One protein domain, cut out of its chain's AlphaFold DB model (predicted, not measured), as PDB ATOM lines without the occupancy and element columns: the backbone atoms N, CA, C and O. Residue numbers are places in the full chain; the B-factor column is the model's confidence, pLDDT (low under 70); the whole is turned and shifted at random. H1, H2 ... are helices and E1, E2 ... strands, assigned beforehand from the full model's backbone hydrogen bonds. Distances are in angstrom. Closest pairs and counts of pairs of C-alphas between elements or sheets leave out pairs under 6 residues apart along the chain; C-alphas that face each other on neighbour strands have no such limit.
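Overview. This is residues 18 to 111 of the 193 residues of an uncharacterized protein of Tenacibaculum sp. M341 (UniProt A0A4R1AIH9). Three small two-stranded hairpins are spread through a loosely knit body: E1 and E2 at one end, E3 and E4 at the other, E5 and E6 nearest the middle. Between the first two hairpins the chain swings out to little H2 and crosses back through residues 52 to 69; at the end H3 folds back to E2. The printed part has 94 residues, in the order E1 E2 H1 H2 E3 E4 E5 E6 H3, with three antiparallel sheets; it is mixed, helices and strands, with under half of its residues in named elements. It is only just compact, close to loose, with a radius of gyration of the C-alphas of 14.6 A and spans of 35 by 30 by 24 A.

Along the chain. E1, residues 18 to 22, begins at C-alpha 18 (30.248, -48.061, 40.949) and is 13.3 A long; E2, 25 to 30, is 15.6 A. H1 is 31 to 34, 5.3 A, and H2 48 to 51, 5.6 A. E3, 70 to 76, is 16.4 A and E4, 79 to 84, 16.7 A. E5, 93 to 96, is 10.5 A and E6, 100 to 103, 10.3 A. H3, 107 to 110, is 5.3 A and ends at C-alpha 110 (35.203, -42.539, 35.665).

Arrangement. Hairpin E1 and E2 has N 20 and O 27 at 3.0 A. The closest C-alphas of E2 and H3 are Ala 28 and Trp 110, 4.7 A. In hairpin E3 and E4, N 71 and O 83 are 2.8 A apart; in hairpin E5 and E6, N 96 and O 100 are 2.9 A apart. The closest C-alphas of E4 and E6 are Val 83 and Tyr 101, 7.7 A. E1 and E3 are apart. The three helices are too short for an O i to N i+4 pair; the one O i to N i+3 pair is within range in H1 and H3, not in H2.

Size, cuts and confidence. The farthest C-alphas, Thr 35 and Asn 77, are 39.9 A apart. The printed part has no cut. The links H1 to H2 and H2 to E3 are long. Mean pLDDT of the printed part is 92.0, and no printed residue is under 70.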
ATOM      1  N   VAL A  18      31.024 -46.880  41.343       98.00
ATOM      2  CA  VAL A  18      30.248 -48.061  40.949       98.00
ATOM      3  C   VAL A  18      30.155 -48.117  39.436       98.00
ATOM      4  O   VAL A  18      29.971 -47.084  38.790       98.00
ATOM      5  N   LYS A  19      30.305 -49.320  38.869       97.81
ATOM      6  CA  LYS A  19      30.231 -49.526  37.418       97.81
ATOM      7  C   LYS A  19      28.896 -49.014  36.887       97.81
ATOM      8  O   LYS A  19      27.846 -49.299  37.461       97.81
ATOM      9  N   TYR A  20      28.953 -48.284  35.784       97.81
ATOM     10  CA  TYR A  20      27.784 -47.748  35.110       97.81
ATOM     11  C   TYR A  20      28.012 -47.753  33.603       97.81
ATOM     12  O   TYR A  20      29.127 -47.522  33.132       97.81
ATOM     13  N   GLY A  21      26.946 -48.022  32.861       96.19
ATOM     14  CA  GLY A  21      26.948 -47.980  31.411       96.19
ATOM     15  C   GLY A  21      25.591 -47.531  30.897       96.19
ATOM     16  O   GLY A  21      24.557 -47.851  31.485       96.19
ATOM     17  N   HIS A  22      25.607 -46.768  29.813       94.25
ATOM     18  CA  HIS A  22      24.408 -46.333  29.115       94.25
ATOM     19  C   HIS A  22      24.703 -46.259  27.617       94.25
ATOM     20  O   HIS A  22      25.581 -45.507  27.191       94.25
ATOM     21  N   MET A  23      23.974 -47.047  26.822       93.50
ATOM     22  CA  MET A  23      24.241 -47.229  25.390       93.50
ATOM     23  C   MET A  23      25.717 -47.595  25.132       93.50
ATOM     24  O   MET A  23      26.178 -48.620  25.623       93.50
ATOM     25  N   PHE A  24      26.455 -46.768  24.386       92.62
ATOM     26  CA  PHE A  24      27.861 -46.985  24.030       92.62
ATOM     27  C   PHE A  24      28.856 -46.380  25.030       92.62
ATOM     28  O   PHE A  24      30.051 -46.372  24.754       92.62
ATOM     29  N   SER A  25      28.381 -45.826  26.150       93.50
ATOM     30  CA  SER A  25      29.239 -45.256  27.190       93.50
ATOM     31  C   SER A  25      29.418 -46.221  28.355       93.50
ATOM     32  O   SER A  25      28.442 -46.776  28.865       93.50
ATOM     33  N   GLU A  26      30.654 -46.360  28.822       96.38
ATOM     34  CA  GLU A  26      31.044 -47.199  29.951       96.38
ATOM     35  C   GLU A  26      31.957 -46.460  30.938       96.38
ATOM     36  O   GLU A  26      32.719 -45.558  30.592       96.38
ATOM     37  N   GLY A  27      31.894 -46.848  32.209       96.38
ATOM     38  CA  GLY A  27      32.717 -46.241  33.244       96.38
ATOM     39  C   GLY A  27      32.188 -46.482  34.639       96.38
ATOM     40  O   GLY A  27      31.710 -47.571  34.972       96.38
ATOM     41  N   ALA A  28      32.287 -45.444  35.458       97.69
ATOM     42  CA  ALA A  28      31.757 -45.451  36.805       97.69
ATOM     43  C   ALA A  28      31.068 -44.131  37.142       97.69
ATOM     44  O   ALA A  28      31.383 -43.073  36.595       97.69
ATOM     45  N   ILE A  29      30.156 -44.200  38.103       97.62
ATOM     46  CA  ILE A  29      29.524 -43.042  38.734       97.62
ATOM     47  C   ILE A  29      29.671 -43.148  40.258       97.62
ATOM     48  O   ILE A  29      30.002 -44.222  40.766       97.62
ATOM     49  N   PRO A  30      29.438 -42.069  41.022       97.25
ATOM     50  CA  PRO A  30      29.418 -42.141  42.480       97.25
ATOM     51  C   PRO A  30      28.288 -43.059  42.966       97.25
ATOM     52  O   PRO A  30      27.167 -42.967  42.464       97.25
ATOM     53  N   GLN A  31      28.533 -43.892  43.980       97.62
ATOM     54  CA  GLN A  31      27.521 -44.797  44.549       97.62
ATOM     55  C   GLN A  31      26.240 -44.072  44.993       97.62
ATOM     56  O   GLN A  31      25.138 -44.556  44.762       97.62
ATOM     57  N   LYS A  32      26.350 -42.868  45.566       97.06
ATOM     58  CA  LYS A  32      25.190 -42.016  45.896       97.06
ATOM     59  C   LYS A  32      24.289 -41.710  44.693       97.06
ATOM     60  O   LYS A  32      23.121 -41.387  44.874       97.06
ATOM     61  N   CYS A  33      24.832 -41.745  43.477       97.38
ATOM     62  CA  CYS A  33      24.098 -41.456  42.253       97.38
ATOM     63  C   CYS A  33      23.411 -42.700  41.687       97.38
ATOM     64  O   CYS A  33      22.357 -42.541  41.085       97.38
ATOM     65  N   SER A  34      23.934 -43.915  41.898       96.75
ATOM     66  CA  SER A  34      23.367 -45.131  41.290       96.75
ATOM     67  C   SER A  34      21.971 -45.491  41.793       96.75
ATOM     68  O   SER A  34      21.239 -46.188  41.101       96.75
ATOM     69  N   THR A  35      21.584 -45.004  42.971       94.38
ATOM     70  CA  THR A  35      20.237 -45.175  43.539       94.38
ATOM     71  C   THR A  35      19.431 -43.874  43.552       94.38
ATOM     72  O   THR A  35      18.356 -43.817  44.143       94.38
ATOM     73  N   CYS A  36      19.956 -42.797  42.965       96.88
ATOM     74  CA  CYS A  36      19.306 -41.493  42.979       96.88
ATOM     75  C   CYS A  36      18.286 -41.390  41.842       96.88
ATOM     76  O   CYS A  36      18.637 -41.590  40.683       96.88
ATOM     77  N   SER A  37      17.057 -40.970  42.151       96.06
ATOM     78  CA  SER A  37      15.994 -40.747  41.154       96.06
ATOM     79  C   SER A  37      16.321 -39.660  40.126       96.06
ATOM     80  O   SER A  37      15.695 -39.596  39.075       96.06
ATOM     81  N   ASN A  38      17.311 -38.808  40.409       96.06
ATOM     82  CA  ASN A  38      17.768 -37.772  39.486       96.06
ATOM     83  C   ASN A  38      18.843 -38.259  38.501       96.06
ATOM     84  O   ASN A  38      19.303 -37.442  37.702       96.06
ATOM     85  N   LEU A  39      19.315 -39.509  38.587       96.44
ATOM     86  CA  LEU A  39      20.290 -40.050  37.638       96.44
ATOM     87  C   LEU A  39      19.628 -40.260  36.273       96.44
ATOM     88  O   LEU A  39      18.631 -40.968  36.165       96.44
ATOM     89  N   PHE A  40      20.224 -39.695  35.229       95.38
ATOM     90  CA  PHE A  40      19.787 -39.892  33.853       95.38
ATOM     91  C   PHE A  40      21.002 -39.907  32.926       95.38
ATOM     92  O   PHE A  40      21.739 -38.927  32.877       95.38
ATOM     93  N   GLU A  41      21.234 -41.030  32.242       94.31
ATOM     94  CA  GLU A  41      22.310 -41.203  31.246       94.31
ATOM     95  C   GLU A  41      23.719 -40.799  31.740       94.31
ATOM     96  O   GLU A  41      24.539 -40.268  30.993       94.31
ATOM     97  N   GLY A  42      24.022 -41.024  33.023       93.50
ATOM     98  CA  GLY A  42      25.301 -40.619  33.627       93.50
ATOM     99  C   GLY A  42      25.416 -39.120  33.951       93.50
ATOM    100  O   GLY A  42      26.503 -38.623  34.245       93.50
ATOM    101  N   GLU A  43      24.301 -38.394  33.926       93.94
ATOM    102  CA  GLU A  43      24.146 -36.996  34.327       93.94
ATOM    103  C   GLU A  43      22.987 -36.854  35.348       93.94
ATOM    104  O   GLU A  43      22.440 -37.843  35.841       93.94
ATOM    105  N   CYS A  44      22.657 -35.624  35.754       94.06
ATOM    106  CA  CYS A  44      21.716 -35.329  36.836       94.06
ATOM    107  C   CYS A  44      20.585 -34.384  36.400       94.06
ATOM    108  O   CYS A  44      20.832 -33.306  35.856       94.06
ATOM    109  N   LEU A  45      19.345 -34.743  36.738       94.12
ATOM    110  CA  LEU A  45      18.125 -33.996  36.412       94.12
ATOM    111  C   LEU A  45      17.834 -32.789  37.329       94.12
ATOM    112  O   LEU A  45      16.959 -31.990  37.014       94.12
ATOM    113  N   ARG A  46      18.584 -32.594  38.428       90.19
ATOM    114  CA  ARG A  46      18.301 -31.652  39.548       90.19
ATOM    115  C   ARG A  46      18.395 -30.144  39.228       90.19
ATOM    116  O   ARG A  46      18.611 -29.304  40.095       90.19
ATOM    117  N   GLY A  47      18.270 -29.772  37.972       86.06
ATOM    118  CA  GLY A  47      18.158 -28.383  37.543       86.06
ATOM    119  C   GLY A  47      17.465 -28.253  36.198       86.06
ATOM    120  O   GLY A  47      17.457 -27.155  35.648       86.06
ATOM    121  N   LEU A  48      16.909 -29.345  35.661       89.31
ATOM    122  CA  LEU A  48      16.393 -29.386  34.302       89.31
ATOM    123  C   LEU A  48      15.329 -28.306  34.086       89.31
ATOM    124  O   LEU A  48      15.473 -27.514  33.164       89.31
ATOM    125  N   ASP A  49      14.375 -28.165  35.002       88.00
ATOM    126  CA  ASP A  49      13.297 -27.175  34.871       88.00
ATOM    127  C   ASP A  49      13.800 -25.726  34.953       88.00
ATOM    128  O   ASP A  49      13.253 -24.818  34.327       88.00
ATOM    129  N   LYS A  50      14.887 -25.480  35.693       86.88
ATOM    130  CA  LYS A  50      15.424 -24.127  35.899       86.88
ATOM    131  C   LYS A  50      16.386 -23.707  34.790       86.88
ATOM    132  O   LYS A  50      16.269 -22.607  34.252       86.88
ATOM    133  N   ILE A  51      17.339 -24.572  34.448       87.62
ATOM    134  CA  ILE A  51      18.441 -24.263  33.526       87.62
ATOM    135  C   ILE A  51      18.328 -24.959  32.162       87.62
ATOM    136  O   ILE A  51      19.169 -24.723  31.296       87.62
ATOM    137  N   GLU A  52      17.309 -25.801  31.957       88.44
ATOM    138  CA  GLU A  52      17.014 -26.535  30.710       88.44
ATOM    139  C   GLU A  52      18.137 -27.461  30.239       88.44
ATOM    140  O   GLU A  52      18.262 -27.784  29.051       88.44
ATOM    141  N   ARG A  53      18.994 -27.887  31.168       86.69
ATOM    142  CA  ARG A  53      20.181 -28.698  30.900       86.69
ATOM    143  C   ARG A  53      20.401 -29.703  32.021       86.69
ATOM    144  O   ARG A  53      20.149 -29.410  33.186       86.69
ATOM    145  N   LEU A  54      20.945 -30.857  31.651       89.81
ATOM    146  CA  LEU A  54      21.416 -31.854  32.603       89.81
ATOM    147  C   LEU A  54      22.671 -31.346  33.322       89.81
ATOM    148  O   LEU A  54      23.581 -30.769  32.707       89.81
ATOM    149  N   LEU A  55      22.722 -31.578  34.628       90.62
ATOM    150  CA  LEU A  55      23.874 -31.289  35.470       90.62
ATOM    151  C   LEU A  55      24.852 -32.463  35.458       90.62
ATOM    152  O   LEU A  55      24.478 -33.612  35.264       90.62
ATOM    153  N   ARG A  56      26.122 -32.189  35.719       90.81
ATOM    154  CA  ARG A  56      27.114 -33.222  36.007       90.81
ATOM    155  C   ARG A  56      26.824 -33.859  37.363       90.81
ATOM    156  O   ARG A  56      26.326 -33.192  38.275       90.81
ATOM    157  N   LEU A  57      27.158 -35.142  37.497       93.94
ATOM    158  CA  LEU A  57      27.095 -35.819  38.790       93.94
ATOM    159  C   LEU A  57      28.084 -35.178  39.774       93.94
ATOM    160  O   LEU A  57      29.095 -34.592  39.386       93.94
ATOM    161  N   ASP A  58      27.771 -35.283  41.062       92.88
ATOM    162  CA  ASP A  58      28.647 -34.810  42.130       92.88
ATOM    163  C   ASP A  58      29.629 -35.913  42.524       92.88
ATOM    164  O   ASP A  58      29.265 -36.852  43.231       92.88
ATOM    165  N   TYR A  59      30.874 -35.775  42.072       92.25
ATOM    166  CA  TYR A  59      31.960 -36.714  42.350       92.25
ATOM    167  C   TYR A  59      32.774 -36.352  43.602       92.25
ATOM    168  O   TYR A  59      33.788 -36.998  43.853       92.25
ATOM    169  N   ASN A  60      32.353 -35.358  44.396       89.38
ATOM    170  CA  ASN A  60      33.123 -34.750  45.491       89.38
ATOM    171  C   ASN A  60      34.264 -33.827  45.012       89.38
ATOM    172  O   ASN A  60      34.581 -33.733  43.821       89.38
ATOM    173  N   HIS A  61      34.899 -33.157  45.975       89.00
ATOM    174  CA  HIS A  61      36.064 -32.298  45.797       89.00
ATOM    175  C   HIS A  61      37.201 -32.978  45.027       89.00
ATOM    176  O   HIS A  61      37.482 -34.161  45.208       89.00
ATOM    177  N   CYS A  62      37.901 -32.205  44.192       89.62
ATOM    178  CA  CYS A  62      38.989 -32.731  43.363       89.62
ATOM    179  C   CYS A  62      40.343 -32.812  44.095       89.62
ATOM    180  O   CYS A  62      41.313 -33.343  43.542       89.62
ATOM    181  N   GLY A  63      40.440 -32.249  45.305       90.06
ATOM    182  CA  GLY A  63      41.665 -32.189  46.113       90.06
ATOM    183  C   GLY A  63      42.762 -31.271  45.556       90.06
ATOM    184  O   GLY A  63      43.864 -31.252  46.090       90.06
ATOM    185  N   VAL A  64      42.499 -30.533  44.471       90.81
ATOM    186  CA  VAL A  64      43.393 -29.462  44.006       90.81
ATOM    187  C   VAL A  64      43.158 -28.237  44.885       90.81
ATOM    188  O   VAL A  64      42.023 -27.752  44.981       90.81
ATOM    189  N   ASN A  65      44.230 -27.755  45.513       92.06
ATOM    190  CA  ASN A  65      44.223 -26.550  46.337       92.06
ATOM    191  C   ASN A  65      44.158 -25.290  45.463       92.06
ATOM    192  O   ASN A  65      44.702 -25.260  44.361       92.06
ATOM    193  N   GLY A  66      43.507 -24.246  45.972       93.31
ATOM    194  CA  GLY A  66      43.419 -22.940  45.320       93.31
ATOM    195  C   GLY A  66      41.998 -22.380  45.276       93.31
ATOM    196  O   GLY A  66      41.035 -23.025  45.697       93.31
ATOM    197  N   SER A  67      41.874 -21.159  44.752       94.12
ATOM    198  CA  SER A  67      40.598 -20.441  44.686       94.12
ATOM    199  C   SER A  67      39.619 -21.105  43.712       94.12
ATOM    200  O   SER A  67      39.995 -21.558  42.628       94.12
ATOM    201  N   SER A  68      38.347 -21.145  44.116       92.69
ATOM    202  CA  SER A  68      37.239 -21.585  43.262       92.69
ATOM    203  C   SER A  68      36.508 -20.425  42.580       92.69
ATOM    204  O   SER A  68      35.466 -20.635  41.962       92.69
ATOM    205  N   GLU A  69      37.047 -19.208  42.685       92.19
ATOM    206  CA  GLU A  69      36.506 -18.037  42.001       92.19
ATOM    207  C   GLU A  69      36.538 -18.232  40.478       92.19
ATOM    208  O   GLU A  69      37.523 -18.762  39.945       92.19
ATOM    209  N   PRO A  70      35.487 -17.803  39.759       91.62
ATOM    210  CA  PRO A  70      35.449 -17.856  38.310       91.62
ATOM    211  C   PRO A  70      36.567 -17.020  37.702       91.62
ATOM    212  O   PRO A  70      36.707 -15.837  37.993       91.62
ATOM    213  N   THR A  71      37.329 -17.632  36.811       93.31
ATOM    214  CA  THR A  71      38.317 -16.968  35.964       93.31
ATOM    215  C   THR A  71      37.925 -17.201  34.513       93.31
ATOM    216  O   THR A  71      37.679 -18.343  34.116       93.31
ATOM    217  N   GLU A  72      37.802 -16.120  33.742       92.31
ATOM    218  CA  GLU A  72      37.538 -16.203  32.305       92.31
ATOM    219  C   GLU A  72      38.758 -16.804  31.608       92.31
ATOM    220  O   GLU A  72      39.883 -16.374  31.852       92.31
ATOM    221  N   ILE A  73      38.537 -17.805  30.758       93.25
ATOM    222  CA  ILE A  73      39.615 -18.447  29.988       93.25
ATOM    223  C   ILE A  73      39.397 -18.380  28.478       93.25
ATOM    224  O   ILE A  73      40.319 -18.643  27.713       93.25
ATOM    225  N   GLU A  74      38.181 -18.061  28.038       89.62
ATOM    226  CA  GLU A  74      37.824 -17.988  26.624       89.62
ATOM    227  C   GLU A  74      36.569 -17.128  26.446       89.62
ATOM    228  O   GLU A  74      35.665 -17.166  27.284       89.62
ATOM    229  N   LYS A  75      36.469 -16.407  25.324       86.56
ATOM    230  CA  LYS A  75      35.263 -15.676  24.919       86.56
ATOM    231  C   LYS A  75      34.854 -16.086  23.506       86.56
ATOM    232  O   LYS A  75      35.598 -15.871  22.556       86.56
ATOM    233  N   LEU A  76      33.654 -16.654  23.365       79.88
ATOM    234  CA  LEU A  76      33.090 -17.081  22.080       79.88
ATOM    235  C   LEU A  76      31.858 -16.241  21.749       79.88
ATOM    236  O   LEU A  76      30.826 -16.434  22.381       79.88
ATOM    237  N   ASN A  77      31.933 -15.336  20.768       73.12
ATOM    238  CA  ASN A  77      30.786 -14.526  20.316       73.12
ATOM    239  C   ASN A  77      29.999 -13.888  21.481       73.12
ATOM    240  O   ASN A  77      28.805 -14.127  21.638       73.12
ATOM    241  N   ASP A  78      30.691 -13.130  22.337       77.06
ATOM    242  CA  ASP A  78      30.155 -12.493  23.558       77.06
ATOM    243  C   ASP A  78      29.734 -13.432  24.698       77.06
ATOM    244  O   ASP A  78      29.286 -12.983  25.750       77.06
ATOM    245  N   ASN A  79      29.947 -14.736  24.550       80.00
ATOM    246  CA  ASN A  79      29.752 -15.707  25.614       80.00
ATOM    247  C   ASN A  79      31.099 -16.078  26.255       80.00
ATOM    248  O   ASN A  79      31.818 -16.950  25.762       80.00
ATOM    249  N   SER A  80      31.412 -15.436  27.379       85.62
ATOM    250  CA  SER A  80      32.585 -15.743  28.206       85.62
ATOM    251  C   SER A  80      32.468 -17.101  28.896       85.62
ATOM    252  O   SER A  80      31.427 -17.436  29.470       85.62
ATOM    253  N   ILE A  81      33.524 -17.906  28.851       87.00
ATOM    254  CA  ILE A  81      33.637 -19.220  29.485       87.00
ATOM    255  C   ILE A  81      34.558 -19.097  30.692       87.00
ATOM    256  O   ILE A  81      35.678 -18.600  30.590       87.00
ATOM    257  N   TYR A  82      34.072 -19.588  31.829       91.00
ATOM    258  CA  TYR A  82      34.762 -19.493  33.105       91.00
ATOM    259  C   TYR A  82      35.103 -20.878  33.637       91.00
ATOM    260  O   TYR A  82      34.325 -21.824  33.486       91.00
ATOM    261  N   VAL A  83      36.226 -20.960  34.338       93.38
ATOM    262  CA  VAL A  83      36.634 -22.114  35.149       93.38
ATOM    263  C   VAL A  83      37.041 -21.634  36.546       93.38
ATOM    264  O   VAL A  83      37.318 -20.445  36.712       93.38
ATOM    265  N   PRO A  84      37.099 -22.509  37.565       93.94
ATOM    266  CA  PRO A  84      37.694 -22.150  38.850       93.94
ATOM    267  C   PRO A  84      39.144 -21.684  38.659       93.94
ATOM    268  O   PRO A  84      39.886 -22.321  37.911       93.94
ATOM    269  N   LYS A  85      39.586 -20.634  39.363       95.31
ATOM    270  CA  LYS A  85      40.962 -20.106  39.269       95.31
ATOM    271  C   LYS A  85      42.025 -21.195  39.442       95.31
ATOM    272  O   LYS A  85      42.974 -21.267  38.668       95.31
ATOM    273  N   LYS A  86      41.818 -22.113  40.391       95.31
ATOM    274  CA  LYS A  86      42.689 -23.281  40.622       95.31
ATOM    275  C   LYS A  86      42.808 -24.247  39.434       95.31
ATOM    276  O   LYS A  86      43.698 -25.091  39.415       95.31
ATOM    277  N   CYS A  87      41.891 -24.179  38.473       95.69
ATOM    278  CA  CYS A  87      41.864 -25.049  37.305       95.69
ATOM    279  C   CYS A  87      42.597 -24.465  36.095       95.69
ATOM    280  O   CYS A  87      42.927 -25.246  35.210       95.69
ATOM    281  N   VAL A  88      42.868 -23.155  36.049       95.38
ATOM    282  CA  VAL A  88      43.427 -22.467  34.866       95.38
ATOM    283  C   VAL A  88      44.738 -23.108  34.399       95.38
ATOM    284  O   VAL A  88      44.880 -23.430  33.226       95.38
ATOM    285  N   GLU A  89      45.651 -23.376  35.331       94.38
ATOM    286  CA  GLU A  89      46.953 -24.006  35.055       94.38
ATOM    287  C   GLU A  89      46.969 -25.502  35.410       94.38
ATOM    288  O   GLU A  89      48.007 -26.168  35.412       94.38
ATOM    289  N   CYS A  90      45.811 -26.073  35.748       96.25
ATOM    290  CA  CYS A  90      45.742 -27.460  36.171       96.25
ATOM    291  C   CYS A  90      45.914 -28.392  34.966       96.25
ATOM    292  O   CYS A  90      45.075 -28.419  34.068       96.25
ATOM    293  N   LYS A  91      46.931 -29.264  35.000       95.94
ATOM    294  CA  LYS A  91      47.201 -30.264  33.942       95.94
ATOM    295  C   LYS A  91      46.029 -31.205  33.622       95.94
ATOM    296  O   LYS A  91      46.016 -31.857  32.577       95.94
ATOM    297  N   PHE A  92      45.065 -31.313  34.536       95.94
ATOM    298  CA  PHE A  92      43.878 -32.149  34.388       95.94
ATOM    299  C   PHE A  92      42.699 -31.428  33.718       95.94
ATOM    300  O   PHE A  92      41.701 -32.085  33.428       95.94
ATOM    301  N   LEU A  93      42.782 -30.117  33.470       95.69
ATOM    302  CA  LEU A  93      41.761 -29.383  32.727       95.69
ATOM    303  C   LEU A  93      41.780 -29.831  31.259       95.69
ATOM    304  O   LEU A  93      42.807 -29.758  30.585       95.69
ATOM    305  N   LYS A  94      40.639 -30.304  30.756       94.94
ATOM    306  CA  LYS A  94      40.459 -30.701  29.353       94.94
ATOM    307  C   LYS A  94      39.226 -30.034  28.764       94.94
ATOM    308  O   LYS A  94      38.297 -29.696  29.493       94.94
ATOM    309  N   LYS A  95      39.223 -29.863  27.441       92.19
ATOM    310  CA  LYS A  95      38.095 -29.343  26.660       92.19
ATOM    311  C   LYS A  95      37.632 -30.407  25.670       92.19
ATOM    312  O   LYS A  95      38.455 -31.053  25.031       92.19
ATOM    313  N   SER A  96      36.322 -30.573  25.525       88.75
ATOM    314  CA  SER A  96      35.715 -31.340  24.431       88.75
ATOM    315  C   SER A  96      34.520 -30.588  23.853       88.75
ATOM    316  O   SER A  96      33.938 -29.732  24.520       88.75
ATOM    317  N   THR A  97      34.121 -30.928  22.631       80.94
ATOM    318  CA  THR A  97      32.953 -30.328  21.966       80.94
ATOM    319  C   THR A  97      31.655 -30.580  22.738       80.94
ATOM    320  O   THR A  97      30.836 -29.676  22.885       80.94
ATOM    321  N   ILE A  98      31.496 -31.784  23.294       78.19
ATOM    322  CA  ILE A  98      30.282 -32.211  24.007       78.19
ATOM    323  C   ILE A  98      30.261 -31.684  25.445       78.19
ATOM    324  O   ILE A  98      29.249 -31.172  25.926       78.19
ATOM    325  N   ARG A  99      31.377 -31.826  26.171       75.31
ATOM    326  CA  ARG A  99      31.424 -31.564  27.618       75.31
ATOM    327  C   ARG A  99      31.928 -30.170  27.967       75.31
ATOM    328  O   ARG A  99      31.853 -29.812  29.137       75.31
ATOM    329  N   GLN A 100      32.385 -29.397  26.979       87.31
ATOM    330  CA  GLN A 100      33.132 -28.158  27.189       87.31
ATOM    331  C   GLN A 100      34.339 -28.436  28.094       87.31
ATOM    332  O   GLN A 100      35.023 -29.437  27.868       87.31
ATOM    333  N   TYR A 101      34.614 -27.582  29.078       91.56
ATOM    334  CA  TYR A 101      35.696 -27.780  30.037       91.56
ATOM    335  C   TYR A 101      35.296 -28.750  31.154       91.56
ATOM    336  O   TYR A 101      34.217 -28.626  31.728       91.56
ATOM    337  N   PHE A 102      36.173 -29.703  31.472       92.25
ATOM    338  CA  PHE A 102      35.962 -30.714  32.512       92.25
ATOM    339  C   PHE A 102      37.289 -31.160  33.149       92.25
ATOM    340  O   PHE A 102      38.374 -30.842  32.649       92.25
ATOM    341  N   CYS A 103      37.206 -31.889  34.265       93.62
ATOM    342  CA  CYS A 103      38.372 -32.399  34.985       93.62
ATOM    343  C   CYS A 103      38.665 -33.859  34.605       93.62
ATOM    344  O   CYS A 103      37.819 -34.734  34.775       93.62
ATOM    345  N   ASN A 104      39.892 -34.132  34.157       94.31
ATOM    346  CA  ASN A 104      40.346 -35.453  33.711       94.31
ATOM    347  C   ASN A 104      41.278 -36.169  34.712       94.31
ATOM    348  O   ASN A 104      42.001 -37.085  34.333       94.31
ATOM    349  N   LYS A 105      41.316 -35.738  35.983       93.38
ATOM    350  CA  LYS A 105      42.266 -36.249  36.996       93.38
ATOM    351  C   LYS A 105      42.162 -37.758  37.234       93.38
ATOM    352  O   LYS A 105      43.159 -38.400  37.528       93.38
ATOM    353  N   GLU A 106      40.961 -38.303  37.107       93.44
ATOM    354  CA  GLU A 106      40.632 -39.686  37.464       93.44
ATOM    355  C   GLU A 106      39.911 -40.383  36.306       93.44
ATOM    356  O   GLU A 106      38.941 -41.114  36.493       93.44
ATOM    357  N   HIS A 107      40.358 -40.100  35.082       94.12
ATOM    358  CA  HIS A 107      39.773 -40.673  33.875       94.12
ATOM    359  C   HIS A 107      39.741 -42.205  33.908       94.12
ATOM    360  O   HIS A 107      38.717 -42.784  33.580       94.12
ATOM    361  N   GLU A 108      40.796 -42.848  34.413       95.12
ATOM    362  CA  GLU A 108      40.861 -44.313  34.540       95.12
ATOM    363  C   GLU A 108      39.745 -44.907  35.421       95.12
ATOM    364  O   GLU A 108      39.379 -46.068  35.267       95.12
ATOM    365  N   ILE A 109      39.183 -44.111  36.339       94.88
ATOM    366  CA  ILE A 109      38.086 -44.521  37.223       94.88
ATOM    367  C   ILE A 109      36.738 -44.241  36.554       94.88
ATOM    368  O   ILE A 109      35.888 -45.124  36.461       94.88
ATOM    369  N   TRP A 110      36.524 -43.000  36.108       95.19
ATOM    370  CA  TRP A 110      35.203 -42.539  35.665       95.19
ATOM    371  C   TRP A 110      34.924 -42.772  34.177       95.19
ATOM    372  O   TRP A 110      33.760 -42.780  33.776       95.19
ATOM    373  N   LYS A 111      35.976 -42.967  33.376       95.12
ATOM    374  CA  LYS A 111      35.964 -43.146  31.920       95.12
ATOM    375  C   LYS A 111      35.062 -42.126  31.213       95.12
ATOM    376  O   LYS A 111      35.362 -40.929  31.238       95.12
TER     377      LYS A 111